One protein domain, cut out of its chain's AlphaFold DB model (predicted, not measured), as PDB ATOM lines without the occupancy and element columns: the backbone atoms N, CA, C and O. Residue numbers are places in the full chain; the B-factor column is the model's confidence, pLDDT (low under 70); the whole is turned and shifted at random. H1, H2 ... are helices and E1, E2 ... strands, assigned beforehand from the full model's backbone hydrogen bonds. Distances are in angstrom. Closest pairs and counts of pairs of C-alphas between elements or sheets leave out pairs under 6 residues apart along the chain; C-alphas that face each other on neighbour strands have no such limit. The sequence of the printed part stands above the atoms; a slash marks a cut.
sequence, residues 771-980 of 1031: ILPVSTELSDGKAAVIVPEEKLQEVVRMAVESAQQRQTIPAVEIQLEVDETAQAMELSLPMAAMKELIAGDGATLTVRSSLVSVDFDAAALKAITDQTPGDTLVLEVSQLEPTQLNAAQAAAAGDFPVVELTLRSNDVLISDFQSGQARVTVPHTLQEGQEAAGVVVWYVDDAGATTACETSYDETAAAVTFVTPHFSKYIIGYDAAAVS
ATOM      1  N   ILE A 771      13.815  83.286  25.663       85.88
ATOM      2  CA  ILE A 771      14.024  84.098  24.457       85.88
ATOM      3  C   ILE A 771      15.230  85.027  24.655       85.88
ATOM      4  O   ILE A 771      15.303  85.768  25.636       85.88
ATOM      5  N   LEU A 772      16.155  85.010  23.696       90.19
ATOM      6  CA  LEU A 772      17.301  85.902  23.576       90.19
ATOM      7  C   LEU A 772      17.075  86.875  22.407       90.19
ATOM      8  O   LEU A 772      17.325  86.504  21.259       90.19
ATOM      9  N   PRO A 773      16.632  88.115  22.666       78.44
ATOM     10  CA  PRO A 773      16.566  89.138  21.631       78.44
ATOM     11  C   PRO A 773      17.972  89.646  21.278       78.44
ATOM     12  O   PRO A 773      18.785  89.946  22.162       78.44
ATOM     13  N   VAL A 774      18.260  89.749  19.982       88.06
ATOM     14  CA  VAL A 774      19.556  90.156  19.434       88.06
ATOM     15  C   VAL A 774      19.336  91.070  18.225       88.06
ATOM     16  O   VAL A 774      18.718  90.672  17.243       88.06
ATOM     17  N   SER A 775      19.867  92.290  18.262       81.56
ATOM     18  CA  SER A 775      19.835  93.190  17.103       81.56
ATOM     19  C   SER A 775      20.999  92.903  16.151       81.56
ATOM     20  O   SER A 775      22.093  92.546  16.594       81.56
ATOM     21  N   THR A 776      20.768  93.067  14.848       86.44
ATOM     22  CA  THR A 776      21.775  92.843  13.799       86.44
ATOM     23  C   THR A 776      22.378  94.149  13.279       86.44
ATOM     24  O   THR A 776      21.781  95.219  13.402       86.44
ATOM     25  N   GLU A 777      23.570  94.073  12.688       85.19
ATOM     26  CA  GLU A 777      24.169  95.173  11.927       85.19
ATOM     27  C   GLU A 777      24.015  94.899  10.425       85.19
ATOM     28  O   GLU A 777      24.434  93.850   9.933       85.19
ATOM     29  N   LEU A 778      23.414  95.834   9.681       88.50
ATOM     30  CA  LEU A 778      23.242  95.716   8.231       88.50
ATOM     31  C   LEU A 778      24.473  96.253   7.486       88.50
ATOM     32  O   LEU A 778      24.815  97.431   7.600       88.50
ATOM     33  N   SER A 779      25.091  95.411   6.657       84.50
ATOM     34  CA  SER A 779      26.155  95.798   5.725       84.50
ATOM     35  C   SER A 779      25.961  95.089   4.388       84.50
ATOM     36  O   SER A 779      25.788  93.877   4.353       84.50
ATOM     37  N   ASP A 780      25.998  95.833   3.280       85.25
ATOM     38  CA  ASP A 780      25.875  95.295   1.912       85.25
ATOM     39  C   ASP A 780      24.662  94.358   1.700       85.25
ATOM     40  O   ASP A 780      24.758  93.340   1.020       85.25
ATOM     41  N   GLY A 781      23.510  94.686   2.303       84.38
ATOM     42  CA  GLY A 781      22.284  93.877   2.214       84.38
ATOM     43  C   GLY A 781      22.281  92.618   3.092       84.38
ATOM     44  O   GLY A 781      21.311  91.861   3.063       84.38
ATOM     45  N   LYS A 782      23.334  92.398   3.889       90.88
ATOM     46  CA  LYS A 782      23.475  91.284   4.830       90.88
ATOM     47  C   LYS A 782      23.390  91.784   6.272       90.88
ATOM     48  O   LYS A 782      24.175  92.635   6.687       90.88
ATOM     49  N   ALA A 783      22.442  91.253   7.035       92.94
ATOM     50  CA  ALA A 783      22.278  91.508   8.461       92.94
ATOM     51  C   ALA A 783      23.134  90.525   9.272       92.94
ATOM     52  O   ALA A 783      22.852  89.329   9.295       92.94
ATOM     53  N   ALA A 784      24.189  91.003   9.925       93.12
ATOM     54  CA  ALA A 784      25.129  90.150  10.648       93.12
ATOM     55  C   ALA A 784      25.072  90.391  12.158       93.12
ATOM     56  O   ALA A 784      24.937  91.526  12.618       93.12
ATOM     57  N   VAL A 785      25.225  89.326  12.947       95.50
ATOM     58  CA  VAL A 785      25.455  89.446  14.387       95.50
ATOM     59  C   VAL A 785      26.301  88.310  14.949       95.50
ATOM     60  O   VAL A 785      26.181  87.146  14.567       95.50
ATOM     61  N   ILE A 786      27.140  88.664  15.921       94.94
ATOM     62  CA  ILE A 786      27.872  87.722  16.762       94.94
ATOM     63  C   ILE A 786      27.215  87.717  18.135       94.94
ATOM     64  O   ILE A 786      27.236  88.730  18.837       94.94
ATOM     65  N   VAL A 787      26.642  86.580  18.529       93.00
ATOM     66  CA  VAL A 787      26.050  86.436  19.861       93.00
ATOM     67  C   VAL A 787      27.178  86.312  20.886       93.00
ATOM     68  O   VAL A 787      27.976  85.376  20.794       93.00
ATOM     69  N   PRO A 788      27.269  87.217  21.879       89.50
ATOM     70  CA  PRO A 788      28.284  87.106  22.918       89.50
ATOM     71  C   PRO A 788      28.114  85.810  23.717       89.50
ATOM     72  O   PRO A 788      27.007  85.495  24.156       89.50
ATOM     73  N   GLU A 789      29.215  85.092  23.947       88.19
ATOM     74  CA  GLU A 789      29.226  83.805  24.658       88.19
ATOM     75  C   GLU A 789      28.549  83.871  26.022       88.19
ATOM     76  O   GLU A 789      27.651  83.077  26.288       88.19
ATOM     77  N   GLU A 790      28.891  84.873  26.830       82.94
ATOM     78  CA  GLU A 790      28.320  85.056  28.168       82.94
ATOM     79  C   GLU A 790      26.791  85.215  28.136       82.94
ATOM     80  O   GLU A 790      26.091  84.695  29.002       82.94
ATOM     81  N   LYS A 791      26.247  85.893  27.113       81.50
ATOM     82  CA  LYS A 791      24.796  86.095  26.978       81.50
ATOM     83  C   LYS A 791      24.076  84.808  26.596       81.50
ATOM     84  O   LYS A 791      23.014  84.524  27.146       81.50
ATOM     85  N   LEU A 792      24.638  84.040  25.660       93.00
ATOM     86  CA  LEU A 792      24.022  82.780  25.250       93.00
ATOM     87  C   LEU A 792      24.140  81.722  26.352       93.00
ATOM     88  O   LEU A 792      23.172  81.012  26.592       93.00
ATOM     89  N   GLN A 793      25.272  81.660  27.061       92.06
ATOM     90  CA  GLN A 793      25.438  80.796  28.237       92.06
ATOM     91  C   GLN A 793      24.411  81.118  29.320       92.06
ATOM     92  O   GLN A 793      23.807  80.206  29.875       92.06
ATOM     93  N   GLU A 794      24.151  82.401  29.585       84.75
ATOM     94  CA  GLU A 794      23.144  82.786  30.572       84.75
ATOM     95  C   GLU A 794      21.746  82.291  30.198       84.75
ATOM     96  O   GLU A 794      21.056  81.691  31.022       84.75
ATOM     97  N   VAL A 795      21.344  82.486  28.942       87.19
ATOM     98  CA  VAL A 795      20.036  82.037  28.447       87.19
ATOM     99  C   VAL A 795      19.922  80.515  28.448       87.19
ATOM    100  O   VAL A 795      18.898  79.980  28.872       87.19
ATOM    101  N   VAL A 796      20.976  79.811  28.037       94.06
ATOM    102  CA  VAL A 796      21.028  78.345  28.082       94.06
ATOM    103  C   VAL A 796      20.904  77.847  29.519       94.06
ATOM    104  O   VAL A 796      20.084  76.970  29.791       94.06
ATOM    105  N   ARG A 797      21.640  78.445  30.461       91.44
ATOM    106  CA  ARG A 797      21.549  78.122  31.887       91.44
ATOM    107  C   ARG A 797      20.131  78.321  32.415       91.44
ATOM    108  O   ARG A 797      19.594  77.422  33.058       91.44
ATOM    109  N   MET A 798      19.497  79.450  32.093       78.38
ATOM    110  CA  MET A 798      18.104  79.718  32.465       78.38
ATOM    111  C   MET A 798      17.139  78.677  31.882       78.38
ATOM    112  O   MET A 798      16.257  78.202  32.599       78.38
ATOM    113  N   ALA A 799      17.305  78.294  30.612       88.44
ATOM    114  CA  ALA A 799      16.461  77.295  29.956       88.44
ATOM    115  C   ALA A 799      16.621  75.912  30.602       88.44
ATOM    116  O   ALA A 799      15.627  75.252  30.907       88.44
ATOM    117  N   VAL A 800      17.858  75.498  30.890       87.88
ATOM    118  CA  VAL A 800      18.171  74.226  31.558       87.88
ATOM    119  C   VAL A 800      17.641  74.199  32.996       87.88
ATOM    120  O   VAL A 800      16.993  73.230  33.393       87.88
ATOM    121  N   GLU A 801      17.861  75.255  33.780       85.12
ATOM    122  CA  GLU A 801      17.344  75.351  35.151       85.12
ATOM    123  C   GLU A 801      15.806  75.356  35.170       85.12
ATOM    124  O   GLU A 801      15.188  74.658  35.979       85.12
ATOM    125  N   SER A 802      15.171  76.085  34.246       74.56
ATOM    126  CA  SER A 802      13.711  76.136  34.121       74.56
ATOM    127  C   SER A 802      13.121  74.789  33.689       74.56
ATOM    128  O   SER A 802      12.113  74.357  34.252       74.56
ATOM    129  N   ALA A 803      13.775  74.088  32.758       85.38
ATOM    130  CA  ALA A 803      13.416  72.739  32.323       85.38
ATOM    131  C   ALA A 803      13.444  71.742  33.487       85.38
ATOM    132  O   ALA A 803      12.486  70.998  33.703       85.38
ATOM    133  N   GLN A 804      14.503  71.785  34.302       83.19
ATOM    134  CA  GLN A 804      14.644  70.931  35.484       83.19
ATOM    135  C   GLN A 804      13.559  71.205  36.531       83.19
ATOM    136  O   GLN A 804      12.986  70.264  37.084       83.19
ATOM    137  N   GLN A 805      13.258  72.479  36.797       71.94
ATOM    138  CA  GLN A 805      12.218  72.866  37.755       71.94
ATOM    139  C   GLN A 805      10.819  72.445  37.293       71.94
ATOM    140  O   GLN A 805      10.006  72.016  38.113       71.94
ATOM    141  N   ARG A 806      10.545  72.549  35.988       81.75
ATOM    142  CA  ARG A 806       9.237  72.250  35.386       81.75
ATOM    143  C   ARG A 806       9.066  70.808  34.914       81.75
ATOM    144  O   ARG A 806       7.960  70.439  34.538       81.75
ATOM    145  N   GLN A 807      10.122  69.995  34.971       83.00
ATOM    146  CA  GLN A 807      10.140  68.629  34.435       83.00
ATOM    147  C   GLN A 807       9.767  68.575  32.941       83.00
ATOM    148  O   GLN A 807       8.999  67.714  32.521       83.00
ATOM    149  N   THR A 808      10.321  69.504  32.160       88.50
ATOM    150  CA  THR A 808      10.150  69.613  30.701       88.50
ATOM    151  C   THR A 808      11.521  69.668  30.004       88.50
ATOM    152  O   THR A 808      12.551  69.535  30.668       88.50
ATOM    153  N   ILE A 809      11.556  69.831  28.680       88.12
ATOM    154  CA  ILE A 809      12.783  69.951  27.872       88.12
ATOM    155  C   ILE A 809      13.267  71.412  27.800       88.12
ATOM    156  O   ILE A 809      12.437  72.322  27.796       88.12
ATOM    157  N   PRO A 810      14.582  71.684  27.748       91.81
ATOM    158  CA  PRO A 810      15.092  73.045  27.584       91.81
ATOM    159  C   PRO A 810      14.880  73.549  26.152       91.81
ATOM    160  O   PRO A 810      15.181  72.838  25.195       91.81
ATOM    161  N   ALA A 811      14.410  74.786  26.000       93.06
ATOM    162  CA  ALA A 811      14.262  75.422  24.694       93.06
ATOM    163  C   ALA A 811      14.822  76.845  24.713       93.06
ATOM    164  O   ALA A 811      14.562  77.622  25.634       93.06
ATOM    165  N   VAL A 812      15.581  77.190  23.679       96.00
ATOM    166  CA  VAL A 812      16.122  78.537  23.487       96.00
ATOM    167  C   VAL A 812      15.610  79.089  22.167       96.00
ATOM    168  O   VAL A 812      15.715  78.427  21.140       96.00
ATOM    169  N   GLU A 813      15.104  80.316  22.184       97.00
ATOM    170  CA  GLU A 813      14.799  81.071  20.970       97.00
ATOM    171  C   GLU A 813      15.736  82.272  20.866       97.00
ATOM    172  O   GLU A 813      15.843  83.066  21.793       97.00
ATOM    173  N   ILE A 814      16.415  82.414  19.733       96.44
ATOM    174  CA  ILE A 814      17.209  83.589  19.389       96.44
ATOM    175  C   ILE A 814      16.368  84.428  18.436       96.44
ATOM    176  O   ILE A 814      16.178  84.061  17.275       96.44
ATOM    177  N   GLN A 815      15.858  85.544  18.944       94.25
ATOM    178  CA  GLN A 815      15.016  86.457  18.185       94.25
ATOM    179  C   GLN A 815      15.877  87.580  17.606       94.25
ATOM    180  O   GLN A 815      16.400  88.420  18.338       94.25
ATOM    181  N   LEU A 816      16.035  87.577  16.289       91.88
ATOM    182  CA  LEU A 816      16.842  88.525  15.538       91.88
ATOM    183  C   LEU A 816      15.984  89.658  14.985       91.88
ATOM    184  O   LEU A 816      15.055  89.433  14.208       91.88
ATOM    185  N   GLU A 817      16.357  90.888  15.319       88.00
ATOM    186  CA  GLU A 817      15.837  92.074  14.642       88.00
ATOM    187  C   GLU A 817      16.657  92.301  13.366       88.00
ATOM    188  O   GLU A 817      17.822  92.714  13.424       88.00
ATOM    189  N   VAL A 818      16.057  91.978  12.220       87.00
ATOM    190  CA  VAL A 818      16.655  92.109  10.884       87.00
ATOM    191  C   VAL A 818      15.963  93.247  10.135       87.00
ATOM    192  O   VAL A 818      14.734  93.314  10.110       87.00
ATOM    193  N   ASP A 819      16.759  94.137   9.542       86.38
ATOM    194  CA  ASP A 819      16.273  95.235   8.699       86.38
ATOM    195  C   ASP A 819      15.466  94.696   7.504       86.38
ATOM    196  O   ASP A 819      15.881  93.735   6.860       86.38
ATOM    197  N   GLU A 820      14.325  95.315   7.186       80.94
ATOM    198  CA  GLU A 820      13.418  94.873   6.112       80.94
ATOM    199  C   GLU A 820      14.061  94.886   4.714       80.94
ATOM    200  O   GLU A 820      13.569  94.233   3.796       80.94
ATOM    201  N   THR A 821      15.159  95.627   4.531       84.44
ATOM    202  CA  THR A 821      15.914  95.671   3.271       84.44
ATOM    203  C   THR A 821      16.997  94.598   3.171       84.44
ATOM    204  O   THR A 821      17.628  94.464   2.118       84.44
ATOM    205  N   ALA A 822      17.242  93.839   4.244       89.38
ATOM    206  CA  ALA A 822      18.209  92.755   4.234       89.38
ATOM    207  C   ALA A 822      17.741  91.634   3.297       89.38
ATOM    208  O   ALA A 822      16.606  91.182   3.360       89.38
ATOM    209  N   GLN A 823      18.642  91.155   2.446       89.62
ATOM    210  CA  GLN A 823      18.421  89.995   1.575       89.62
ATOM    211  C   GLN A 823      19.113  88.743   2.124       89.62
ATOM    212  O   GLN A 823      18.885  87.632   1.648       89.62
ATOM    213  N   ALA A 824      19.967  88.914   3.135       93.56
ATOM    214  CA  ALA A 824      20.667  87.838   3.808       93.56
ATOM    215  C   ALA A 824      20.834  88.131   5.303       93.56
ATOM    216  O   ALA A 824      20.890  89.288   5.719       93.56
ATOM    217  N   MET A 825      20.990  87.077   6.100       95.88
ATOM    218  CA  MET A 825      21.396  87.151   7.500       95.88
ATOM    219  C   MET A 825      22.570  86.216   7.801       95.88
ATOM    220  O   MET A 825      22.700  85.155   7.192       95.88
ATOM    221  N   GLU A 826      23.406  86.608   8.760       96.88
ATOM    222  CA  GLU A 826      24.468  85.787   9.345       96.88
ATOM    223  C   GLU A 826      24.424  85.877  10.870       96.88
ATOM    224  O   GLU A 826      24.496  86.957  11.458       96.88
ATOM    225  N   LEU A 827      24.335  84.716  11.509       97.56
ATOM    226  CA  LEU A 827      24.300  84.559  12.953       97.56
ATOM    227  C   LEU A 827      25.485  83.703  13.397       97.56
ATOM    228  O   LEU A 827      25.541  82.511  13.096       97.56
ATOM    229  N   SER A 828      26.405  84.294  14.155       97.06
ATOM    230  CA  SER A 828      27.514  83.571  14.784       97.06
ATOM    231  C   SER A 828      27.165  83.168  16.218       97.06
ATOM    232  O   SER A 828      26.916  84.022  17.074       97.06
ATOM    233  N   LEU A 829      27.187  81.861  16.482       96.81
ATOM    234  CA  LEU A 829      26.847  81.217  17.748       96.81
ATOM    235  C   LEU A 829      28.078  80.571  18.406       96.81
ATOM    236  O   LEU A 829      28.784  79.787  17.765       96.81
ATOM    237  N   PRO A 830      28.336  80.838  19.694       96.19
ATOM    238  CA  PRO A 830      29.432  80.222  20.435       96.19
ATOM    239  C   PRO A 830      29.129  78.759  20.788       96.19
ATOM    240  O   PRO A 830      28.149  78.440  21.467       96.19
ATOM    241  N   MET A 831      30.022  77.850  20.385       93.31
ATOM    242  CA  MET A 831      29.841  76.401  20.546       93.31
ATOM    243  C   MET A 831      29.889  75.923  21.995       93.31
ATOM    244  O   MET A 831      29.371  74.847  22.292       93.31
ATOM    245  N   ALA A 832      30.493  76.695  22.898       91.94
ATOM    246  CA  ALA A 832      30.478  76.390  24.324       91.94
ATOM    247  C   ALA A 832      29.042  76.369  24.874       91.94
ATOM    248  O   ALA A 832      28.645  75.388  25.500       91.94
ATOM    249  N   ALA A 833      28.242  77.393  24.557       92.56
ATOM    250  CA  ALA A 833      26.845  77.477  24.978       92.56
ATOM    251  C   ALA A 833      25.966  76.417  24.288       92.56
ATOM    252  O   ALA A 833      25.074  75.844  24.905       92.56
ATOM    253  N   MET A 834      26.251  76.094  23.021       93.25
ATOM    254  CA  MET A 834      25.521  75.045  22.294       93.25
ATOM    255  C   MET A 834      25.746  73.658  22.892       93.25
ATOM    256  O   MET A 834      24.791  72.904  23.059       93.25
ATOM    257  N   LYS A 835      26.983  73.347  23.297       92.31
ATOM    258  CA  LYS A 835      27.308  72.101  24.011       92.31
ATOM    259  C   LYS A 835      26.595  71.997  25.358       92.31
ATOM    260  O   LYS A 835      26.225  70.896  25.754       92.31
ATOM    261  N   GLU A 836      26.412  73.116  26.053       92.50
ATOM    262  CA  GLU A 836      25.667  73.164  27.314       92.50
ATOM    263  C   GLU A 836      24.165  72.936  27.096       92.50
ATOM    264  O   GLU A 836      23.562  72.142  27.816       92.50
ATOM    265  N   LEU A 837      23.581  73.539  26.055       91.75
ATOM    266  CA  LEU A 837      22.167  73.365  25.716       91.75
ATOM    267  C   LEU A 837      21.833  71.898  25.412       91.75
ATOM    268  O   LEU A 837      20.902  71.343  25.991       91.75
ATOM    269  N   ILE A 838      22.631  71.246  24.559       91.25
ATOM    270  CA  ILE A 838      22.389  69.850  24.153       91.25
ATOM    271  C   ILE A 838      22.779  68.815  25.218       91.25
ATOM    272  O   ILE A 838      22.591  67.618  25.005       91.25
ATOM    273  N   ALA A 839      23.350  69.243  26.349       88.06
ATOM    274  CA  ALA A 839      23.541  68.359  27.494       88.06
ATOM    275  C   ALA A 839      22.201  68.007  28.171       88.06
ATOM    276  O   ALA A 839      22.135  67.019  28.905       88.06
ATOM    277  N   GLY A 840      21.147  68.800  27.932       80.62
ATOM    278  CA  GLY A 840      19.774  68.463  28.290       80.62
ATOM    279  C   GLY A 840      19.115  67.563  27.242       80.62
ATOM    280  O   GLY A 840      19.160  67.852  26.046       80.62
ATOM    281  N   ASP A 841      18.471  66.484  27.689       82.44
ATOM    282  CA  ASP A 841      17.723  65.588  26.801       82.44
ATOM    283  C   ASP A 841      16.572  66.344  26.112       82.44
ATOM    284  O   ASP A 841      15.784  67.029  26.763       82.44
ATOM    285  N   GLY A 842      16.463  66.200  24.787       88.19
ATOM    286  CA  GLY A 842      15.369  66.776  24.000       88.19
ATOM    287  C   GLY A 842      15.461  68.283  23.741       88.19
ATOM    288  O   GLY A 842      14.460  68.862  23.336       88.19
ATOM    289  N   ALA A 843      16.619  68.915  23.962       92.50
ATOM    290  CA  ALA A 843      16.793  70.354  23.770       92.50
ATOM    291  C   ALA A 843      16.438  70.841  22.352       92.50
ATOM    292  O   ALA A 843      16.768  70.175  21.369       92.50
ATOM    293  N   THR A 844      15.841  72.030  22.247       92.81
ATOM    294  CA  THR A 844      15.550  72.686  20.960       92.81
ATOM    295  C   THR A 844      16.161  74.084  20.880       92.81
ATOM    296  O   THR A 844      16.373  74.757  21.895       92.81
ATOM    297  N   LEU A 845      16.451  74.519  19.651       96.69
ATOM    298  CA  LEU A 845      16.914  75.869  19.338       96.69
ATOM    299  C   LEU A 845      16.078  76.422  18.189       96.69
ATOM    300  O   LEU A 845      16.074  75.847  17.101       96.69
ATOM    301  N   THR A 846      15.446  77.563  18.424       97.44
ATOM    302  CA  THR A 846      14.764  78.349  17.398       97.44
ATOM    303  C   THR A 846      15.592  79.587  17.078       97.44
ATOM    304  O   THR A 846      16.037  80.294  17.979       97.44
ATOM    305  N   VAL A 847      15.793  79.877  15.797       97.69
ATOM    306  CA  VAL A 847      16.311  81.165  15.317       97.69
ATOM    307  C   VAL A 847      15.195  81.841  14.542       97.69
ATOM    308  O   VAL A 847      14.794  81.336  13.498       97.69
ATOM    309  N   ARG A 848      14.695  82.975  15.036       95.69
ATOM    310  CA  ARG A 848      13.566  83.695  14.435       95.69
ATOM    311  C   ARG A 848      13.996  85.077  13.968       95.69
ATOM    312  O   ARG A 848      14.598  85.822  14.728       95.69
ATOM    313  N   SER A 849      13.642  85.438  12.742       94.31
ATOM    314  CA  SER A 849      13.817  86.773  12.164       94.31
ATOM    315  C   SER A 849      12.647  87.109  11.234       94.31
ATOM    316  O   SER A 849      11.791  86.261  10.981       94.31
ATOM    317  N   SER A 850      12.627  88.322  10.682       90.44
ATOM    318  CA  SER A 850      11.702  88.693   9.604       90.44
ATOM    319  C   SER A 850      11.986  87.974   8.275       90.44
ATOM    320  O   SER A 850      11.081  87.887   7.456       90.44
ATOM    321  N   LEU A 851      13.196  87.435   8.050       90.62
ATOM    322  CA  LEU A 851      13.553  86.702   6.822       90.62
ATOM    323  C   LEU A 851      13.214  85.210   6.883       90.62
ATOM    324  O   LEU A 851      12.902  84.601   5.862       90.62
ATOM    325  N   VAL A 852      13.343  84.609   8.066       94.81
ATOM    326  CA  VAL A 852      13.228  83.161   8.272       94.81
ATOM    327  C   VAL A 852      13.022  82.834   9.752       94.81
ATOM    328  O   VAL A 852      13.562  83.519  10.628       94.81
ATOM    329  N   SER A 853      12.305  81.746  10.025       97.19
ATOM    330  CA  SER A 853      12.329  81.025  11.300       97.19
ATOM    331  C   SER A 853      12.912  79.632  11.078       97.19
ATOM    332  O   SER A 853      12.514  78.949  10.139       97.19
ATOM    333  N   VAL A 854      13.851  79.204  11.918       97.88
ATOM    334  CA  VAL A 854      14.495  77.888  11.837       97.88
ATOM    335  C   VAL A 854      14.437  77.220  13.203       97.88
ATOM    336  O   VAL A 854      15.075  77.697  14.140       97.88
ATOM    337  N   ASP A 855      13.726  76.101  13.298       97.25
ATOM    338  CA  ASP A 855      13.647  75.276  14.503       97.25
ATOM    339  C   ASP A 855      14.472  74.003  14.312       97.25
ATOM    340  O   ASP A 855      14.183  73.192  13.429       97.25
ATOM    341  N   PHE A 856      15.485  73.806  15.153       97.19
ATOM    342  CA  PHE A 856      16.290  72.587  15.174       97.19
ATOM    343  C   PHE A 856      15.808  71.635  16.266       97.19
ATOM    344  O   PHE A 856      15.682  72.023  17.435       97.19
ATOM    345  N   ASP A 857      15.615  70.366  15.903       93.62
ATOM    346  CA  ASP A 857      15.399  69.310  16.887       93.62
ATOM    347  C   ASP A 857      16.708  68.892  17.590       93.62
ATOM    348  O   ASP A 857      17.827  69.202  17.163       93.62
ATOM    349  N   ALA A 858      16.573  68.152  18.691       93.94
ATOM    350  CA  ALA A 858      17.710  67.706  19.492       93.94
ATOM    351  C   ALA A 858      18.703  66.828  18.704       93.94
ATOM    352  O   ALA A 858      19.911  66.871  18.956       93.94
ATOM    353  N   ALA A 859      18.215  66.024  17.753       95.12
ATOM    354  CA  ALA A 859      19.065  65.160  16.940       95.12
ATOM    355  C   ALA A 859      19.884  65.977  15.929       95.12
ATOM    356  O   ALA A 859      21.067  65.688  15.740       95.12
ATOM    357  N   ALA A 860      19.301  67.033  15.355       96.31
ATOM    358  CA  ALA A 860      19.970  67.965  14.459       96.31
ATOM    359  C   ALA A 860      21.030  68.764  15.215       96.31
ATOM    360  O   ALA A 860      22.182  68.798  14.789       96.31
ATOM    361  N   LEU A 861      20.696  69.318  16.385       95.75
ATOM    362  CA  LEU A 861      21.663  70.041  17.222       95.75
ATOM    363  C   LEU A 861      22.851  69.165  17.628       95.75
ATOM    364  O   LEU A 861      24.002  69.619  17.615       95.75
ATOM    365  N   LYS A 862      22.593  67.889  17.936       93.44
ATOM    366  CA  LYS A 862      23.648  66.916  18.204       93.44
ATOM    367  C   LYS A 862      24.506  66.656  16.962       93.44
ATOM    368  O   LYS A 862      25.730  66.711  17.060       93.44
ATOM    369  N   ALA A 863      23.890  66.399  15.808       94.88
ATOM    370  CA  ALA A 863      24.607  66.149  14.557       94.88
ATOM    371  C   ALA A 863      25.459  67.354  14.126       94.88
ATOM    372  O   ALA A 863      26.596  67.170  13.688       94.88
ATOM    373  N   ILE A 864      24.945  68.576  14.289       94.81
ATOM    374  CA  ILE A 864      25.666  69.826  14.017       94.81
ATOM    375  C   ILE A 864      26.863  69.955  14.965       94.81
ATOM    376  O   ILE A 864      27.987  70.196  14.521       94.81
ATOM    377  N   THR A 865      26.651  69.734  16.265       92.44
ATOM    378  CA  THR A 865      27.714  69.847  17.273       92.44
ATOM    379  C   THR A 865      28.824  68.815  17.067       92.44
ATOM    380  O   THR A 865      29.999  69.166  17.166       92.44
ATOM    381  N   ASP A 866      28.482  67.570  16.721       91.31
ATOM    382  CA  ASP A 866      29.452  66.495  16.453       91.31
ATOM    383  C   ASP A 866      30.313  66.766  15.206       91.31
ATOM    384  O   ASP A 866      31.456  66.314  15.120       91.31
ATOM    385  N   GLN A 867      29.772  67.509  14.237       91.62
ATOM    386  CA  GLN A 867      30.453  67.878  12.993       91.62
ATOM    387  C   GLN A 867      31.219  69.204  13.083       91.62
ATOM    388  O   GLN A 867      31.909  69.562  12.130       91.62
ATOM    389  N   THR A 868      31.129  69.926  14.204       89.44
ATOM    390  CA  THR A 868      31.713  71.261  14.367       89.44
ATOM    391  C   THR A 868      33.149  71.198  14.922       89.44
ATOM    392  O   THR A 868      33.337  70.891  16.102       89.44
ATOM    393  N   PRO A 869      34.194  71.513  14.123       80.00
ATOM    394  CA  PRO A 869      35.587  71.482  14.581       80.00
ATOM    395  C   PRO A 869      36.043  72.751  15.328       80.00
ATOM    396  O   PRO A 869      37.130  72.730  15.907       80.00
ATOM    397  N   GLY A 870      35.283  73.854  15.270       84.81
ATOM    398  CA  GLY A 870      35.638  75.157  15.850       84.81
ATOM    399  C   GLY A 870      34.807  75.563  17.070       84.81
ATOM    400  O   GLY A 870      33.902  74.851  17.500       84.81
ATOM    401  N   ASP A 871      35.106  76.750  17.605       91.62
ATOM    402  CA  ASP A 871      34.410  77.323  18.769       91.62
ATOM    403  C   ASP A 871      33.204  78.197  18.377       91.62
ATOM    404  O   ASP A 871      32.475  78.690  19.239       91.62
ATOM    405  N   THR A 872      32.956  78.366  17.076       92.19
ATOM    406  CA  THR A 872      31.847  79.158  16.531       92.19
ATOM    407  C   THR A 872      31.127  78.381  15.436       92.19
ATOM    408  O   THR A 872      31.766  77.767  14.575       92.19
ATOM    409  N   LEU A 873      29.800  78.427  15.478       96.44
ATOM    410  CA  LEU A 873      28.887  77.968  14.440       96.44
ATOM    411  C   LEU A 873      28.252  79.193  13.787       96.44
ATOM    412  O   LEU A 873      27.767  80.076  14.482       96.44
ATOM    413  N   VAL A 874      28.251  79.248  12.465       96.88
ATOM    414  CA  VAL A 874      27.713  80.360  11.688       96.88
ATOM    415  C   VAL A 874      26.531  79.848  10.881       96.88
ATOM    416  O   VAL A 874      26.705  78.965  10.042       96.88
ATOM    417  N   LEU A 875      25.344  80.385  11.154       97.31
ATOM    418  CA  LEU A 875      24.140  80.183  10.351       97.31
ATOM    419  C   LEU A 875      24.011  81.342   9.367       97.31
ATOM    420  O   LEU A 875      23.919  82.493   9.789       97.31
ATOM    421  N   GLU A 876      23.961  81.038   8.077       97.06
ATOM    422  CA  GLU A 876      23.663  82.016   7.033       97.06
ATOM    423  C   GLU A 876      22.363  81.651   6.326       97.06
ATOM    424  O   GLU A 876      22.147  80.489   5.977       97.06
ATOM    425  N   VAL A 877      21.526  82.654   6.075       96.88
ATOM    426  CA  VAL A 877      20.332  82.523   5.235       96.88
ATOM    427  C   VAL A 877      20.346  83.637   4.204       96.88
ATOM    428  O   VAL A 877      20.625  84.780   4.550       96.88
ATOM    429  N   SER A 878      20.121  83.320   2.932       95.38
ATOM    430  CA  SER A 878      20.173  84.286   1.827       95.38
ATOM    431  C   SER A 878      19.042  84.049   0.834       95.38
ATOM    432  O   SER A 878      18.827  82.919   0.400       95.38
ATOM    433  N   GLN A 879      18.348  85.112   0.435       93.31
ATOM    434  CA  GLN A 879      17.494  85.109  -0.749       93.31
ATOM    435  C   GLN A 879      18.387  85.266  -1.984       93.31
ATOM    436  O   GLN A 879      19.230  86.163  -2.032       93.31
ATOM    437  N   LEU A 880      18.255  84.360  -2.952       92.69
ATOM    438  CA  LEU A 880      19.129  84.311  -4.120       92.69
ATOM    439  C   LEU A 880      18.452  84.888  -5.360       92.69
ATOM    440  O   LEU A 880      17.381  84.444  -5.770       92.69
ATOM    441  N   GLU A 881      19.157  85.799  -6.019       86.38
ATOM    442  CA  GLU A 881      18.831  86.259  -7.361       86.38
ATOM    443  C   GLU A 881      19.217  85.201  -8.410       86.38
ATOM    444  O   GLU A 881      20.217  84.490  -8.235       86.38
ATOM    445  N   PRO A 882      18.541  85.140  -9.575       82.94
ATOM    446  CA  PRO A 882      18.864  84.176 -10.631       82.94
ATOM    447  C   PRO A 882      20.333  84.204 -11.080       82.94
ATOM    448  O   PRO A 882      20.887  83.182 -11.480       82.94
ATOM    449  N   THR A 883      21.003  85.359 -10.986       87.50
ATOM    450  CA  THR A 883      22.431  85.504 -11.319       87.50
ATOM    451  C   THR A 883      23.382  84.836 -10.325       87.50
ATOM    452  O   THR A 883      24.559  84.667 -10.639       87.50
ATOM    453  N   GLN A 884      22.900  84.491  -9.128       90.75
ATOM    454  CA  GLN A 884      23.654  83.780  -8.090       90.75
ATOM    455  C   GLN A 884      23.489  82.255  -8.195       90.75
ATOM    456  O   GLN A 884      24.225  81.512  -7.546       90.75
ATOM    457  N   LEU A 885      22.566  81.780  -9.036       93.06
ATOM    458  CA  LEU A 885      22.347  80.364  -9.318       93.06
ATOM    459  C   LEU A 885      23.222  79.890 -10.482       93.06
ATOM    460  O   LEU A 885      23.543  80.640 -11.409       93.06
ATOM    461  N   ASN A 886      23.588  78.607 -10.471       93.19
ATOM    462  CA  ASN A 886      24.190  77.996 -11.651       93.19
ATOM    463  C   ASN A 886      23.125  77.779 -12.752       93.19
ATOM    464  O   ASN A 886      21.923  77.840 -12.499       93.19
ATOM    465  N   ALA A 887      23.551  77.502 -13.988       93.25
ATOM    466  CA  ALA A 887      22.627  77.388 -15.122       93.25
ATOM    467  C   ALA A 887      21.553  76.294 -14.955       93.25
ATOM    468  O   ALA A 887      20.447  76.454 -15.464       93.25
ATOM    469  N   ALA A 888      21.864  75.194 -14.262       92.94
ATOM    470  CA  ALA A 888      20.915  74.110 -14.022       92.94
ATOM    471  C   ALA A 888      19.920  74.464 -12.904       92.94
ATOM    472  O   ALA A 888      18.723  74.251 -13.062       92.94
ATOM    473  N   GLN A 889      20.399  75.079 -11.821       95.38
ATOM    474  CA  GLN A 889      19.579  75.574 -10.711       95.38
ATOM    475  C   GLN A 889      18.624  76.684 -11.158       95.38
ATOM    476  O   GLN A 889      17.445  76.633 -10.837       95.38
ATOM    477  N   ALA A 890      19.101  77.644 -11.957       93.25
ATOM    478  CA  ALA A 890      18.260  78.702 -12.517       93.25
ATOM    479  C   ALA A 890      17.173  78.136 -13.446       93.25
ATOM    480  O   ALA A 890      16.035  78.593 -13.420       93.25
ATOM    481  N   ALA A 891      17.504  77.112 -14.243       91.62
ATOM    482  CA  ALA A 891      16.525  76.438 -15.096       91.62
ATOM    483  C   ALA A 891      15.466  75.670 -14.288       91.62
ATOM    484  O   ALA A 891      14.314  75.626 -14.708       91.62
ATOM    485  N   ALA A 892      15.848  75.078 -13.152       92.38
ATOM    486  CA  ALA A 892      14.929  74.383 -12.253       92.38
ATOM    487  C   ALA A 892      14.032  75.349 -11.461       92.38
ATOM    488  O   ALA A 892      12.851  75.070 -11.282       92.38
ATOM    489  N   ALA A 893      14.581  76.482 -11.009       93.44
ATOM    490  CA  ALA A 893      13.848  77.496 -10.252       93.44
ATOM    491  C   ALA A 893      12.865  78.298 -11.119       93.44
ATOM    492  O   ALA A 893      11.784  78.653 -10.656       93.44
ATOM    493  N   GLY A 894      13.215  78.580 -12.379       91.69
ATOM    494  CA  GLY A 894      12.416  79.473 -13.217       91.69
ATOM    495  C   GLY A 894      12.313  80.867 -12.590       91.69
ATOM    496  O   GLY A 894      13.335  81.465 -12.262       91.69
ATOM    497  N   ASP A 895      11.083  81.355 -12.417       89.38
ATOM    498  CA  ASP A 895      10.789  82.653 -11.788       89.38
ATOM    499  C   ASP A 895      10.489  82.535 -10.277       89.38
ATOM    500  O   ASP A 895      10.145  83.527  -9.632       89.38
ATOM    501  N   PHE A 896      10.586  81.332  -9.699       93.06
ATOM    502  CA  PHE A 896      10.292  81.115  -8.286       93.06
ATOM    503  C   PHE A 896      11.437  81.590  -7.376       93.06
ATOM    504  O   PHE A 896      12.611  81.414  -7.718       93.06
ATOM    505  N   PRO A 897      11.121  82.159  -6.195       94.25
ATOM    506  CA  PRO A 897      12.130  82.585  -5.236       94.25
ATOM    507  C   PRO A 897      12.939  81.397  -4.706       94.25
ATOM    508  O   PRO A 897      12.400  80.322  -4.425       94.25
ATOM    509  N   VAL A 898      14.245  81.620  -4.533       96.88
ATOM    510  CA  VAL A 898      15.176  80.630  -3.984       96.88
ATOM    511  C   VAL A 898      15.785  81.153  -2.692       96.88
ATOM    512  O   VAL A 898      16.352  82.245  -2.666       96.88
ATOM    513  N   VAL A 899      15.705  80.354  -1.631       97.06
ATOM    514  CA  VAL A 899      16.385  80.610  -0.357       97.06
ATOM    515  C   VAL A 899      17.538  79.629  -0.178       97.06
ATOM    516  O   VAL A 899      17.387  78.427  -0.392       97.06
ATOM    517  N   GLU A 900      18.704  80.127   0.206       97.38
ATOM    518  CA  GLU A 900      19.858  79.323   0.594       97.38
ATOM    519  C   GLU A 900      20.033  79.376   2.106       97.38
ATOM    520  O   GLU A 900      20.109  80.458   2.685       97.38
ATOM    521  N   LEU A 901      20.129  78.204   2.730       97.62
ATOM    522  CA  LEU A 901      20.539  78.060   4.120       97.62
ATOM    523  C   LEU A 901      21.913  77.399   4.150       97.62
ATOM    524  O   LEU A 901      22.152  76.417   3.444       97.62
ATOM    525  N   THR A 902      22.822  77.909   4.979       96.50
ATOM    526  CA  THR A 902      24.107  77.253   5.232       96.50
ATOM    527  C   THR A 902      24.469  77.288   6.709       96.50
ATOM    528  O   THR A 902      24.201  78.259   7.412       96.50
ATOM    529  N   LEU A 903      25.099  76.213   7.180       96.00
ATOM    530  CA  LEU A 903      25.751  76.160   8.483       96.00
ATOM    531  C   LEU A 903      27.236  75.903   8.281       96.00
ATOM    532  O   LEU A 903      27.629  74.984   7.557       96.00
ATOM    533  N   ARG A 904      28.074  76.711   8.922       93.00
ATOM    534  CA  ARG A 904      29.530  76.602   8.821       93.00
ATOM    535  C   ARG A 904      30.179  76.671  10.186       93.00
ATOM    536  O   ARG A 904      29.729  77.384  11.073       93.00
ATOM    537  N   SER A 905      31.297  75.980  10.332       91.38
ATOM    538  CA  SER A 905      32.240  76.260  11.407       91.38
ATOM    539  C   SER A 905      33.640  76.314  10.824       91.38
ATOM    540  O   SER A 905      34.126  75.337  10.245       91.38
ATOM    541  N   ASN A 906      34.281  77.479  10.946       85.56
ATOM    542  CA  ASN A 906      35.471  77.819  10.168       85.56
ATOM    543  C   ASN A 906      35.215  77.566   8.661       85.56
ATOM    544  O   ASN A 906      34.171  77.947   8.137       85.56
ATOM    545  N   ASP A 907      36.129  76.876   7.974       82.94
ATOM    546  CA  ASP A 907      36.007  76.540   6.548       82.94
ATOM    547  C   ASP A 907      35.169  75.269   6.271       82.94
ATOM    548  O   ASP A 907      35.083  74.823   5.124       82.94
ATOM    549  N   VAL A 908      34.567  74.650   7.296       86.38
ATOM    550  CA  VAL A 908      33.789  73.407   7.153       86.38
ATOM    551  C   VAL A 908      32.302  73.721   7.009       86.38
ATOM    552  O   VAL A 908      31.704  74.325   7.895       86.38
ATOM    553  N   LEU A 909      31.709  73.277   5.898       90.25
ATOM    554  CA  LEU A 909      30.263  73.291   5.669       90.25
ATOM    555  C   LEU A 909      29.613  72.093   6.376       90.25
ATOM    556  O   LEU A 909      30.026  70.954   6.161       90.25
ATOM    557  N   ILE A 910      28.588  72.358   7.181       93.81
ATOM    558  CA  ILE A 910      27.774  71.363   7.881       93.81
ATOM    559  C   ILE A 910      26.408  71.356   7.204       93.81
ATOM    560  O   ILE A 910      25.513  72.110   7.573       93.81
ATOM    561  N   SER A 911      26.271  70.549   6.157       88.38
ATOM    562  CA  SER A 911      25.020  70.474   5.409       88.38
ATOM    563  C   SER A 911      24.105  69.357   5.898       88.38
ATOM    564  O   SER A 911      22.913  69.556   5.829       88.38
ATOM    565  N   ASP A 912      24.605  68.221   6.397       92.50
ATOM    566  CA  ASP A 912      23.801  67.030   6.747       92.50
ATOM    567  C   ASP A 912      23.533  66.922   8.264       92.50
ATOM    568  O   ASP A 912      24.473  66.920   9.065       92.50
ATOM    569  N   PHE A 913      22.264  66.798   8.667       96.12
ATOM    570  CA  PHE A 913      21.831  66.647  10.066       96.12
ATOM    571  C   PHE A 913      21.611  65.189  10.489       96.12
ATOM    572  O   PHE A 913      21.126  64.924  11.593       96.12
ATOM    573  N   GLN A 914      22.018  64.228   9.658       94.00
ATOM    574  CA  GLN A 914      21.906  62.794   9.912       94.00
ATOM    575  C   GLN A 914      20.446  62.375  10.151       94.00
ATOM    576  O   GLN A 914      19.635  62.395   9.232       94.00
ATOM    577  N   SER A 915      20.098  61.951  11.371       91.31
ATOM    578  CA  SER A 915      18.727  61.575  11.740       91.31
ATOM    579  C   SER A 915      17.892  62.740  12.280       91.31
ATOM    580  O   SER A 915      16.758  62.507  12.691       91.31
ATOM    581  N   GLY A 916      18.467  63.940  12.377       94.94
ATOM    582  CA  GLY A 916      17.791  65.142  12.854       94.94
ATOM    583  C   GLY A 916      17.150  65.953  11.738       94.94
ATOM    584  O   GLY A 916      17.448  65.760  10.559       94.94
ATOM    585  N   GLN A 917      16.267  66.868  12.126       95.25
ATOM    586  CA  GLN A 917      15.520  67.720  11.210       95.25
ATOM    587  C   GLN A 917      15.553  69.189  11.638       95.25
ATOM    588  O   GLN A 917      15.614  69.522  12.826       95.25
ATOM    589  N   ALA A 918      15.479  70.065  10.638       97.19
ATOM    590  CA  ALA A 918      15.172  71.476  10.800       97.19
ATOM    591  C   ALA A 918      13.795  71.766  10.187       97.19
ATOM    592  O   ALA A 918      13.522  71.369   9.050       97.19
ATOM    593  N   ARG A 919      12.939  72.468  10.931       98.06
ATOM    594  CA  ARG A 919      11.705  73.070  10.411       98.06
ATOM    595  C   ARG A 919      12.010  74.519  10.056       98.06
ATOM    596  O   ARG A 919      12.462  75.278  10.906       98.06
ATOM    597  N   VAL A 920      11.788  74.887   8.803       98.31
ATOM    598  CA  VAL A 920      12.129  76.203   8.261       98.31
ATOM    599  C   VAL A 920      10.854  76.886   7.793       98.31
ATOM    600  O   VAL A 920      10.133  76.330   6.969       98.31
ATOM    601  N   THR A 921      10.588  78.090   8.290       98.06
ATOM    602  CA  THR A 921       9.460  78.932   7.882       98.06
ATOM    603  C   THR A 921       9.979  80.194   7.209       98.06
ATOM    604  O   THR A 921      10.824  80.891   7.770       98.06
ATOM    605  N   VAL A 922       9.469  80.504   6.021       96.88
ATOM    606  CA  VAL A 922       9.875  81.657   5.208       96.88
ATOM    607  C   VAL A 922       8.623  82.457   4.829       96.88
ATOM    608  O   VAL A 922       7.643  81.845   4.393       96.88
ATOM    609  N   PRO A 923       8.619  83.796   4.961       94.81
ATOM    610  CA  PRO A 923       7.535  84.620   4.435       94.81
ATOM    611  C   PRO A 923       7.350  84.388   2.933       94.81
ATOM    612  O   PRO A 923       8.307  84.429   2.158       94.81
ATOM    613  N   HIS A 924       6.115  84.141   2.516       94.00
ATOM    614  CA  HIS A 924       5.763  83.895   1.126       94.00
ATOM    615  C   HIS A 924       4.321  84.332   0.907       94.00
ATOM    616  O   HIS A 924       3.426  83.833   1.570       94.00
ATOM    617  N   THR A 925       4.086  85.268  -0.007       92.88
ATOM    618  CA  THR A 925       2.734  85.731  -0.338       92.88
ATOM    619  C   THR A 925       2.248  85.033  -1.602       92.88
ATOM    620  O   THR A 925       2.949  85.061  -2.615       92.88
ATOM    621  N   LEU A 926       1.044  84.452  -1.557       91.31
ATOM    622  CA  LEU A 926       0.402  83.856  -2.731       91.31
ATOM    623  C   LEU A 926       0.211  84.896  -3.842       91.31
ATOM    624  O   LEU A 926      -0.235  86.020  -3.603       91.31
ATOM    625  N   GLN A 927       0.525  84.502  -5.074       89.56
ATOM    626  CA  GLN A 927       0.219  85.292  -6.264       89.56
ATOM    627  C   GLN A 927      -1.252  85.117  -6.674       89.56
ATOM    628  O   GLN A 927      -1.915  84.157  -6.283       89.56
ATOM    629  N   GLU A 928      -1.772  86.045  -7.482       87.50
ATOM    630  CA  GLU A 928      -3.158  86.004  -7.965       87.50
ATOM    631  C   GLU A 928      -3.468  84.662  -8.655       87.50
ATOM    632  O   GLU A 928      -2.799  84.272  -9.612       87.50
ATOM    633  N   GLY A 929      -4.487  83.955  -8.153       86.75
ATOM    634  CA  GLY A 929      -4.911  82.646  -8.660       86.75
ATOM    635  C   GLY A 929      -4.185  81.434  -8.062       86.75
ATOM    636  O   GLY A 929      -4.481  80.317  -8.474       86.75
ATOM    637  N   GLN A 930      -3.263  81.622  -7.111       91.31
ATOM    638  CA  GLN A 930      -2.669  80.523  -6.345       91.31
ATOM    639  C   GLN A 930      -3.517  80.174  -5.115       91.31
ATOM    640  O   GLN A 930      -4.117  81.042  -4.489       91.31
ATOM    641  N   GLU A 931      -3.505  78.894  -4.749       91.62
ATOM    642  CA  GLU A 931      -4.139  78.348  -3.544       91.62
ATOM    643  C   GLU A 931      -3.065  77.790  -2.606       91.62
ATOM    644  O   GLU A 931      -2.057  77.254  -3.078       91.62
ATOM    645  N   ALA A 932      -3.282  77.856  -1.289       90.88
ATOM    646  CA  ALA A 932      -2.314  77.375  -0.299       90.88
ATOM    647  C   ALA A 932      -1.912  75.908  -0.499       90.88
ATOM    648  O   ALA A 932      -0.738  75.570  -0.364       90.88
ATOM    649  N   ALA A 933      -2.866  75.052  -0.883       89.00
ATOM    650  CA  ALA A 933      -2.626  73.634  -1.158       89.00
ATOM    651  C   ALA A 933      -1.657  73.388  -2.333       89.00
ATOM    652  O   ALA A 933      -1.096  72.303  -2.451       89.00
ATOM    653  N   GLY A 934      -1.451  74.387  -3.196       92.25
ATOM    654  CA  GLY A 934      -0.524  74.305  -4.321       92.25
ATOM    655  C   GLY A 934       0.902  74.746  -3.995       92.25
ATOM    656  O   GLY A 934       1.775  74.588  -4.843       92.25
ATOM    657  N   VAL A 935       1.173  75.308  -2.812       96.38
ATOM    658  CA  VAL A 935       2.528  75.750  -2.440       96.38
ATOM    659  C   VAL A 935       3.384  74.547  -2.049       96.38
ATOM    660  O   VAL A 935       3.055  73.811  -1.119       96.38
ATOM    661  N   VAL A 936       4.519  74.373  -2.725       96.38
ATOM    662  CA  VAL A 936       5.467  73.280  -2.467       96.38
ATOM    663  C   VAL A 936       6.888  73.841  -2.426       96.38
ATOM    664  O   VAL A 936       7.263  74.696  -3.233       96.38
ATOM    665  N   VAL A 937       7.697  73.359  -1.480       98.19
ATOM    666  CA  VAL A 937       9.128  73.673  -1.411       98.19
ATOM    667  C   VAL A 937       9.936  72.509  -1.971       98.19
ATOM    668  O   VAL A 937       9.740  71.359  -1.573       98.19
ATOM    669  N   TRP A 938      10.885  72.802  -2.860       97.50
ATOM    670  CA  TRP A 938      11.828  71.814  -3.384       97.50
ATOM    671  C   TRP A 938      13.262  72.160  -3.012       97.50
ATOM    672  O   TRP A 938      13.751  73.238  -3.334       97.50
ATOM    673  N   TYR A 939      13.979  71.204  -2.432       95.50
ATOM    674  CA  TYR A 939      15.440  71.203  -2.459       95.50
ATOM    675  C   TYR A 939      15.923  71.122  -3.913       95.50
ATOM    676  O   TYR A 939      15.389  70.312  -4.672       95.50
ATOM    677  N   VAL A 940      16.946  71.897  -4.285       95.75
ATOM    678  CA  VAL A 940      17.613  71.805  -5.595       95.75
ATOM    679  C   VAL A 940      19.112  71.540  -5.440       95.75
ATOM    680  O   VAL A 940      19.803  72.223  -4.681       95.75
ATOM    681  N   ASP A 941      19.626  70.547  -6.168       92.19
ATOM    682  CA  ASP A 941      21.050  70.197  -6.157       92.19
ATOM    683  C   ASP A 941      21.880  70.979  -7.198       92.19
ATOM    684  O   ASP A 941      21.367  71.772  -7.991       92.19
ATOM    685  N   ASP A 942      23.201  70.777  -7.212       90.94
ATOM    686  CA  ASP A 942      24.100  71.442  -8.170       90.94
ATOM    687  C   ASP A 942      23.860  71.034  -9.635       90.94
ATOM    688  O   ASP A 942      24.242  71.775 -10.545       90.94
ATOM    689  N   ALA A 943      23.225  69.886  -9.880       92.00
ATOM    690  CA  ALA A 943      22.839  69.418 -11.207       92.00
ATOM    691  C   ALA A 943      21.438  69.905 -11.632       92.00
ATOM    692  O   ALA A 943      21.022  69.616 -12.757       92.00
ATOM    693  N   GLY A 944      20.737  70.658 -10.776       91.25
ATOM    694  CA  GLY A 944      19.381  71.155 -11.006       91.25
ATOM    695  C   GLY A 944      18.283  70.115 -10.766       91.25
ATOM    696  O   GLY A 944      17.144  70.347 -11.164       91.25
ATOM    697  N   ALA A 945      18.594  68.967 -10.155       93.62
ATOM    698  CA  ALA A 945      17.573  68.003  -9.761       93.62
ATOM    699  C   ALA A 945      16.844  68.494  -8.505       93.62
ATOM    700  O   ALA A 945      17.477  68.998  -7.573       93.62
ATOM    701  N   THR A 946      15.519  68.338  -8.484       95.38
ATOM    702  CA  THR A 946      14.660  68.808  -7.395       95.38
ATOM    703  C   THR A 946      14.067  67.661  -6.581       95.38
ATOM    704  O   THR A 946      13.669  66.631  -7.128       95.38
ATOM    705  N   THR A 947      13.970  67.855  -5.264       95.12
ATOM    706  CA  THR A 947      13.314  66.927  -4.329       95.12
ATOM    707  C   THR A 947      12.319  67.703  -3.479       95.12
ATOM    708  O   THR A 947      12.707  68.668  -2.825       95.12
ATOM    709  N   ALA A 948      11.050  67.294  -3.483       94.25
ATOM    710  CA  ALA A 948      10.016  67.951  -2.686       94.25
ATOM    711  C   ALA A 948      10.268  67.748  -1.184       94.25
ATOM    712  O   ALA A 948      10.616  66.648  -0.746       94.25
ATOM    713  N   CYS A 949      10.082  68.810  -0.406       95.56
ATOM    714  CA  CYS A 949      10.087  68.777   1.050       95.56
ATOM    715  C   CYS A 949       8.659  68.598   1.576       95.56
ATOM    716  O   CYS A 949       7.696  69.030   0.937       95.56
ATOM    717  N   GLU A 950       8.517  68.017   2.770       95.00
ATOM    718  CA  GLU A 950       7.257  68.110   3.513       95.00
ATOM    719  C   GLU A 950       6.959  69.594   3.728       95.00
ATOM    720  O   GLU A 950       7.753  70.283   4.367       95.00
ATOM    721  N   THR A 951       5.873  70.081   3.125       96.81
ATOM    722  CA  THR A 951       5.554  71.506   3.014       96.81
ATOM    723  C   THR A 951       4.147  71.767   3.538       96.81
ATOM    724  O   THR A 951       3.225  71.000   3.276       96.81
ATOM    725  N   SER A 952       3.983  72.874   4.251       94.25
ATOM    726  CA  SER A 952       2.693  73.423   4.667       94.25
ATOM    727  C   SER A 952       2.705  74.937   4.487       94.25
ATOM    728  O   SER A 952       3.739  75.567   4.711       94.25
ATOM    729  N   TYR A 953       1.566  75.533   4.152       95.44
ATOM    730  CA  TYR A 953       1.425  76.980   4.005       95.44
ATOM    731  C   TYR A 953       0.396  77.529   4.999       95.44
ATOM    732  O   TYR A 953      -0.661  76.929   5.187       95.44
ATOM    733  N   ASP A 954       0.717  78.657   5.633       91.88
ATOM    734  CA  ASP A 954      -0.178  79.390   6.531       91.88
ATOM    735  C   ASP A 954      -0.655  80.669   5.830       91.88
ATOM    736  O   ASP A 954       0.111  81.618   5.639       91.88
ATOM    737  N   GLU A 955      -1.931  80.686   5.436       87.94
ATOM    738  CA  GLU A 955      -2.551  81.830   4.760       87.94
ATOM    739  C   GLU A 955      -2.657  83.067   5.651       87.94
ATOM    740  O   GLU A 955      -2.545  84.186   5.154       87.94
ATOM    741  N   THR A 956      -2.826  82.882   6.963       86.25
ATOM    742  CA  THR A 956      -2.960  83.997   7.909       86.25
ATOM    743  C   THR A 956      -1.609  84.663   8.144       86.25
ATOM    744  O   THR A 956      -1.520  85.890   8.187       86.25
ATOM    745  N   ALA A 957      -0.548  83.862   8.272       83.19
ATOM    746  CA  ALA A 957       0.814  84.355   8.465       83.19
ATOM    747  C   ALA A 957       1.519  84.758   7.157       83.19
ATOM    748  O   ALA A 957       2.599  85.344   7.218       83.19
ATOM    749  N   ALA A 958       0.935  84.439   5.993       94.50
ATOM    750  CA  ALA A 958       1.561  84.574   4.676       94.50
ATOM    751  C   ALA A 958       2.981  83.978   4.653       94.50
ATOM    752  O   ALA A 958       3.969  84.653   4.342       94.50
ATOM    753  N   ALA A 959       3.091  82.708   5.056       95.19
ATOM    754  CA  ALA A 959       4.370  82.029   5.210       95.19
ATOM    755  C   ALA A 959       4.303  80.552   4.808       95.19
ATOM    756  O   ALA A 959       3.338  79.843   5.099       95.19
ATOM    757  N   VAL A 960       5.377  80.069   4.187       97.50
ATOM    758  CA  VAL A 960       5.579  78.653   3.873       97.50
ATOM    759  C   VAL A 960       6.483  78.017   4.921       97.50
ATOM    760  O   VAL A 960       7.484  78.604   5.320       97.50
ATOM    761  N   THR A 961       6.149  76.808   5.364       97.88
ATOM    762  CA  THR A 961       6.970  76.003   6.272       97.88
ATOM    763  C   THR A 961       7.341  74.691   5.607       97.88
ATOM    764  O   THR A 961       6.474  74.020   5.051       97.88
ATOM    765  N   PHE A 962       8.608  74.298   5.697       98.12
ATOM    766  CA  PHE A 962       9.079  73.002   5.226       98.12
ATOM    767  C   PHE A 962      10.017  72.328   6.224       98.12
ATOM    768  O   PHE A 962      10.652  72.987   7.049       98.12
ATOM    769  N   VAL A 963      10.104  71.000   6.157       96.56
ATOM    770  CA  VAL A 963      10.993  70.201   7.013       96.56
ATOM    771  C   VAL A 963      12.114  69.588   6.178       96.56
ATOM    772  O   VAL A 963      11.881  69.064   5.085       96.56
ATOM    773  N   THR A 964      13.352  69.670   6.669       96.75
ATOM    774  CA  THR A 964      14.529  69.192   5.938       96.75
ATOM    775  C   THR A 964      15.598  68.587   6.864       96.75
ATOM    776  O   THR A 964      15.837  69.114   7.953       96.75
ATOM    777  N   PRO A 965      16.266  67.481   6.468       95.38
ATOM    778  CA  PRO A 965      17.350  66.870   7.242       95.38
ATOM    779  C   PRO A 965      18.737  67.420   6.873       95.38
ATOM    780  O   PRO A 965      19.755  66.882   7.300       95.38
ATOM    781  N   HIS A 966      18.807  68.437   6.019       95.38
ATOM    782  CA  HIS A 966      20.057  69.059   5.599       95.38
ATOM    783  C   HIS A 966      19.815  70.523   5.232       95.38
ATOM    784  O   HIS A 966      18.666  70.924   5.123       95.38
ATOM    785  N   PHE A 967      20.864  71.314   5.027       96.56
ATOM    786  CA  PHE A 967      20.778  72.667   4.470       96.56
ATOM    787  C   PHE A 967      21.357  72.739   3.057       96.56
ATOM    788  O   PHE A 967      22.365  72.103   2.744       96.56
ATOM    789  N   SER A 968      20.672  73.505   2.204       95.69
ATOM    790  CA  SER A 968      20.938  73.679   0.776       95.69
ATOM    791  C   SER A 968      20.198  74.922   0.240       95.69
ATOM    792  O   SER A 968      19.802  75.807   1.000       95.69
ATOM    793  N   LYS A 969      19.995  74.973  -1.080       97.00
ATOM    794  CA  LYS A 969      19.095  75.879  -1.790       97.00
ATOM    795  C   LYS A 969      17.709  75.247  -1.929       97.00
ATOM    796  O   LYS A 969      17.597  74.077  -2.306       97.00
ATOM    797  N   TYR A 970      16.672  76.037  -1.671       97.94
ATOM    798  CA  TYR A 970      15.273  75.627  -1.732       97.94
ATOM    799  C   TYR A 970      14.474  76.582  -2.609       97.94
ATOM    800  O   TYR A 970      14.528  77.795  -2.420       97.94
ATOM    801  N   ILE A 971      13.735  76.023  -3.561       97.88
ATOM    802  CA  ILE A 971      12.804  76.732  -4.436       97.88
ATOM    803  C   ILE A 971      11.440  76.730  -3.747       97.88
ATOM    804  O   ILE A 971      10.916  75.655  -3.451       97.88
ATOM    805  N   ILE A 972      10.861  77.907  -3.510       97.25
ATOM    806  CA  ILE A 972       9.481  78.040  -3.025       97.25
ATOM    807  C   ILE A 972       8.602  78.288  -4.247       97.25
ATOM    808  O   ILE A 972       8.620  79.388  -4.801       97.25
ATOM    809  N   GLY A 973       7.869  77.273  -4.698       93.69
ATOM    810  CA  GLY A 973       7.063  77.388  -5.909       93.69
ATOM    811  C   GLY A 973       5.646  76.857  -5.756       93.69
ATOM    812  O   GLY A 973       5.152  76.639  -4.651       93.69
ATOM    813  N   TYR A 974       4.988  76.688  -6.899       93.81
ATOM    814  CA  TYR A 974       3.571  76.358  -6.981       93.81
ATOM    815  C   TYR A 974       3.328  75.193  -7.945       93.81
ATOM    816  O   TYR A 974       3.740  75.250  -9.106       93.81
ATOM    817  N   ASP A 975       2.637  74.160  -7.468       90.44
ATOM    818  CA  ASP A 975       2.181  73.012  -8.243       90.44
ATOM    819  C   ASP A 975       0.647  72.933  -8.227       90.44
ATOM    820  O   ASP A 975       0.026  72.488  -7.262       90.44
ATOM    821  N   ALA A 976       0.017  73.336  -9.334       84.50
ATOM    822  CA  ALA A 976      -1.436  73.276  -9.493       84.50
ATOM    823  C   ALA A 976      -1.995  71.842  -9.393       84.50
ATOM    824  O   ALA A 976      -3.170  71.661  -9.074       84.50
ATOM    825  N   ALA A 977      -1.181  70.811  -9.649       81.31
ATOM    826  CA  ALA A 977      -1.616  69.425  -9.499       81.31
ATOM    827  C   ALA A 977      -1.781  69.024  -8.023       81.31
ATOM    828  O   ALA A 977      -2.612  68.165  -7.731       81.31
ATOM    829  N   ALA A 978      -1.063  69.676  -7.099       75.94
ATOM    830  CA  ALA A 978      -1.219  69.463  -5.660       75.94
ATOM    831  C   ALA A 978      -2.568  69.989  -5.126       75.94
ATOM    832  O   ALA A 978      -3.079  69.466  -4.142       75.94
ATOM    833  N   VAL A 979      -3.194  70.946  -5.827       77.06
ATOM    834  CA  VAL A 979      -4.517  71.511  -5.491       77.06
ATOM    835  C   VAL A 979      -5.667  70.546  -5.816       77.06
ATOM    836  O   VAL A 979      -6.679  70.515  -5.127       77.06
ATOM    837  N   SER A 980      -5.521  69.745  -6.877       54.97
ATOM    838  CA  SER A 980      -6.566  68.823  -7.364       54.97
ATOM    839  C   SER A 980      -6.398  67.381  -6.876       54.97
ATOM    840  O   SER A 980      -7.186  66.509  -7.254       54.97
TER     841      SER A 980
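What this domain is: This is residues 771 to 980 of the 1031 residues of an uncharacterized protein of Subdoligranulum variabile DSM 15176 (UniProt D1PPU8). Two strongly twisted sheets lie face to face as a sandwich, eight strands in one and seven in the other, their strands crossed at 47 degrees. At one end of the long axis H1 covers E1 and E4 with H2 beside it; toward the other end H4 packs on E11 and E15. The printed part has 210 residues, with five named helices and fifteen named strands in the order E1 E2 E3 H1 E4 E5 H2 E6 E7 H3 E8 H4 E9 E10 E11 E12 E13 E14 E15 H5. Both sheets are mixed, with orders E2 E3 E5 E8 E9 E15 E11 E12 and E1 E4 E6 E7 E10 E14 E13. The class is mixed, helices and strands; the whole is compact, with a radius of gyration of the C-alphas of 17.5 A and spans of 50 by 35 by 32 A.

Where its parts are: The larger sheet holds E2, residues 777 to 779; E3, 782 to 786; E5, 824 to 830, 20.3 A; E8, 872 to 880, 24.8 A; E9, 898 to 905, 23.4 A; E15, 969 to 974; E11, 935 to 940; and E12, 946 to 948. The other holds E1, 771 to 775, from C-alpha 771 at (14.024, 84.098, 24.457); E4, 810 to 817, 23.0 A; E6, 844 to 848; E7, 853 to 856; E10, 918 to 923; E14, 959 to 964; and E13, 950 to 954. The helices are H1, 789 to 806, 25.5 A; H2, 831 to 837; H3, 858 to 867, 14.3 A; H4, 887 to 893; and H5, 976 to 979, ending with C-alpha 979 at (-4.517, 71.511, -5.491).

How they stand to each other: In the larger sheet E8 and E9 are antiparallel, with N 876 and O 902 2.9 A apart, within hydrogen-bond range. In the other sheet E4 and E6 are parallel, with N 814 and O 846 at 2.8 A. E1 runs on into E2 at 42 degrees, and E12 into E13 at 65 degrees, from sheet to sheet. H1 makes two layers with the seven-stranded sheet, a helix on one face, at a height of 5.8 A, along E1. H1 and H2 touch at a shallow tilt of 10 degrees, the same way; the closest C-alphas are those of Gln 793 and Ala 833, 4.9 A. H3, on the same face as H1, lies over none of the strands. H4 is on the larger sheet at a height of 9.4 A, along E11. H5 only grazes that sheet. In H1, H2, H3 and H4 every O i to N i+4 pair is within hydrogen-bond range; H5 is too short for one.

The domain as a whole: The C-alphas farthest apart are those of Gln 805 and Ala 887, 54.1 A. The printed part has no cut. The links E9 to E10 and E10 to E11 are long. The mean pLDDT of the printed part is 91.5, and residue 980 is under 70.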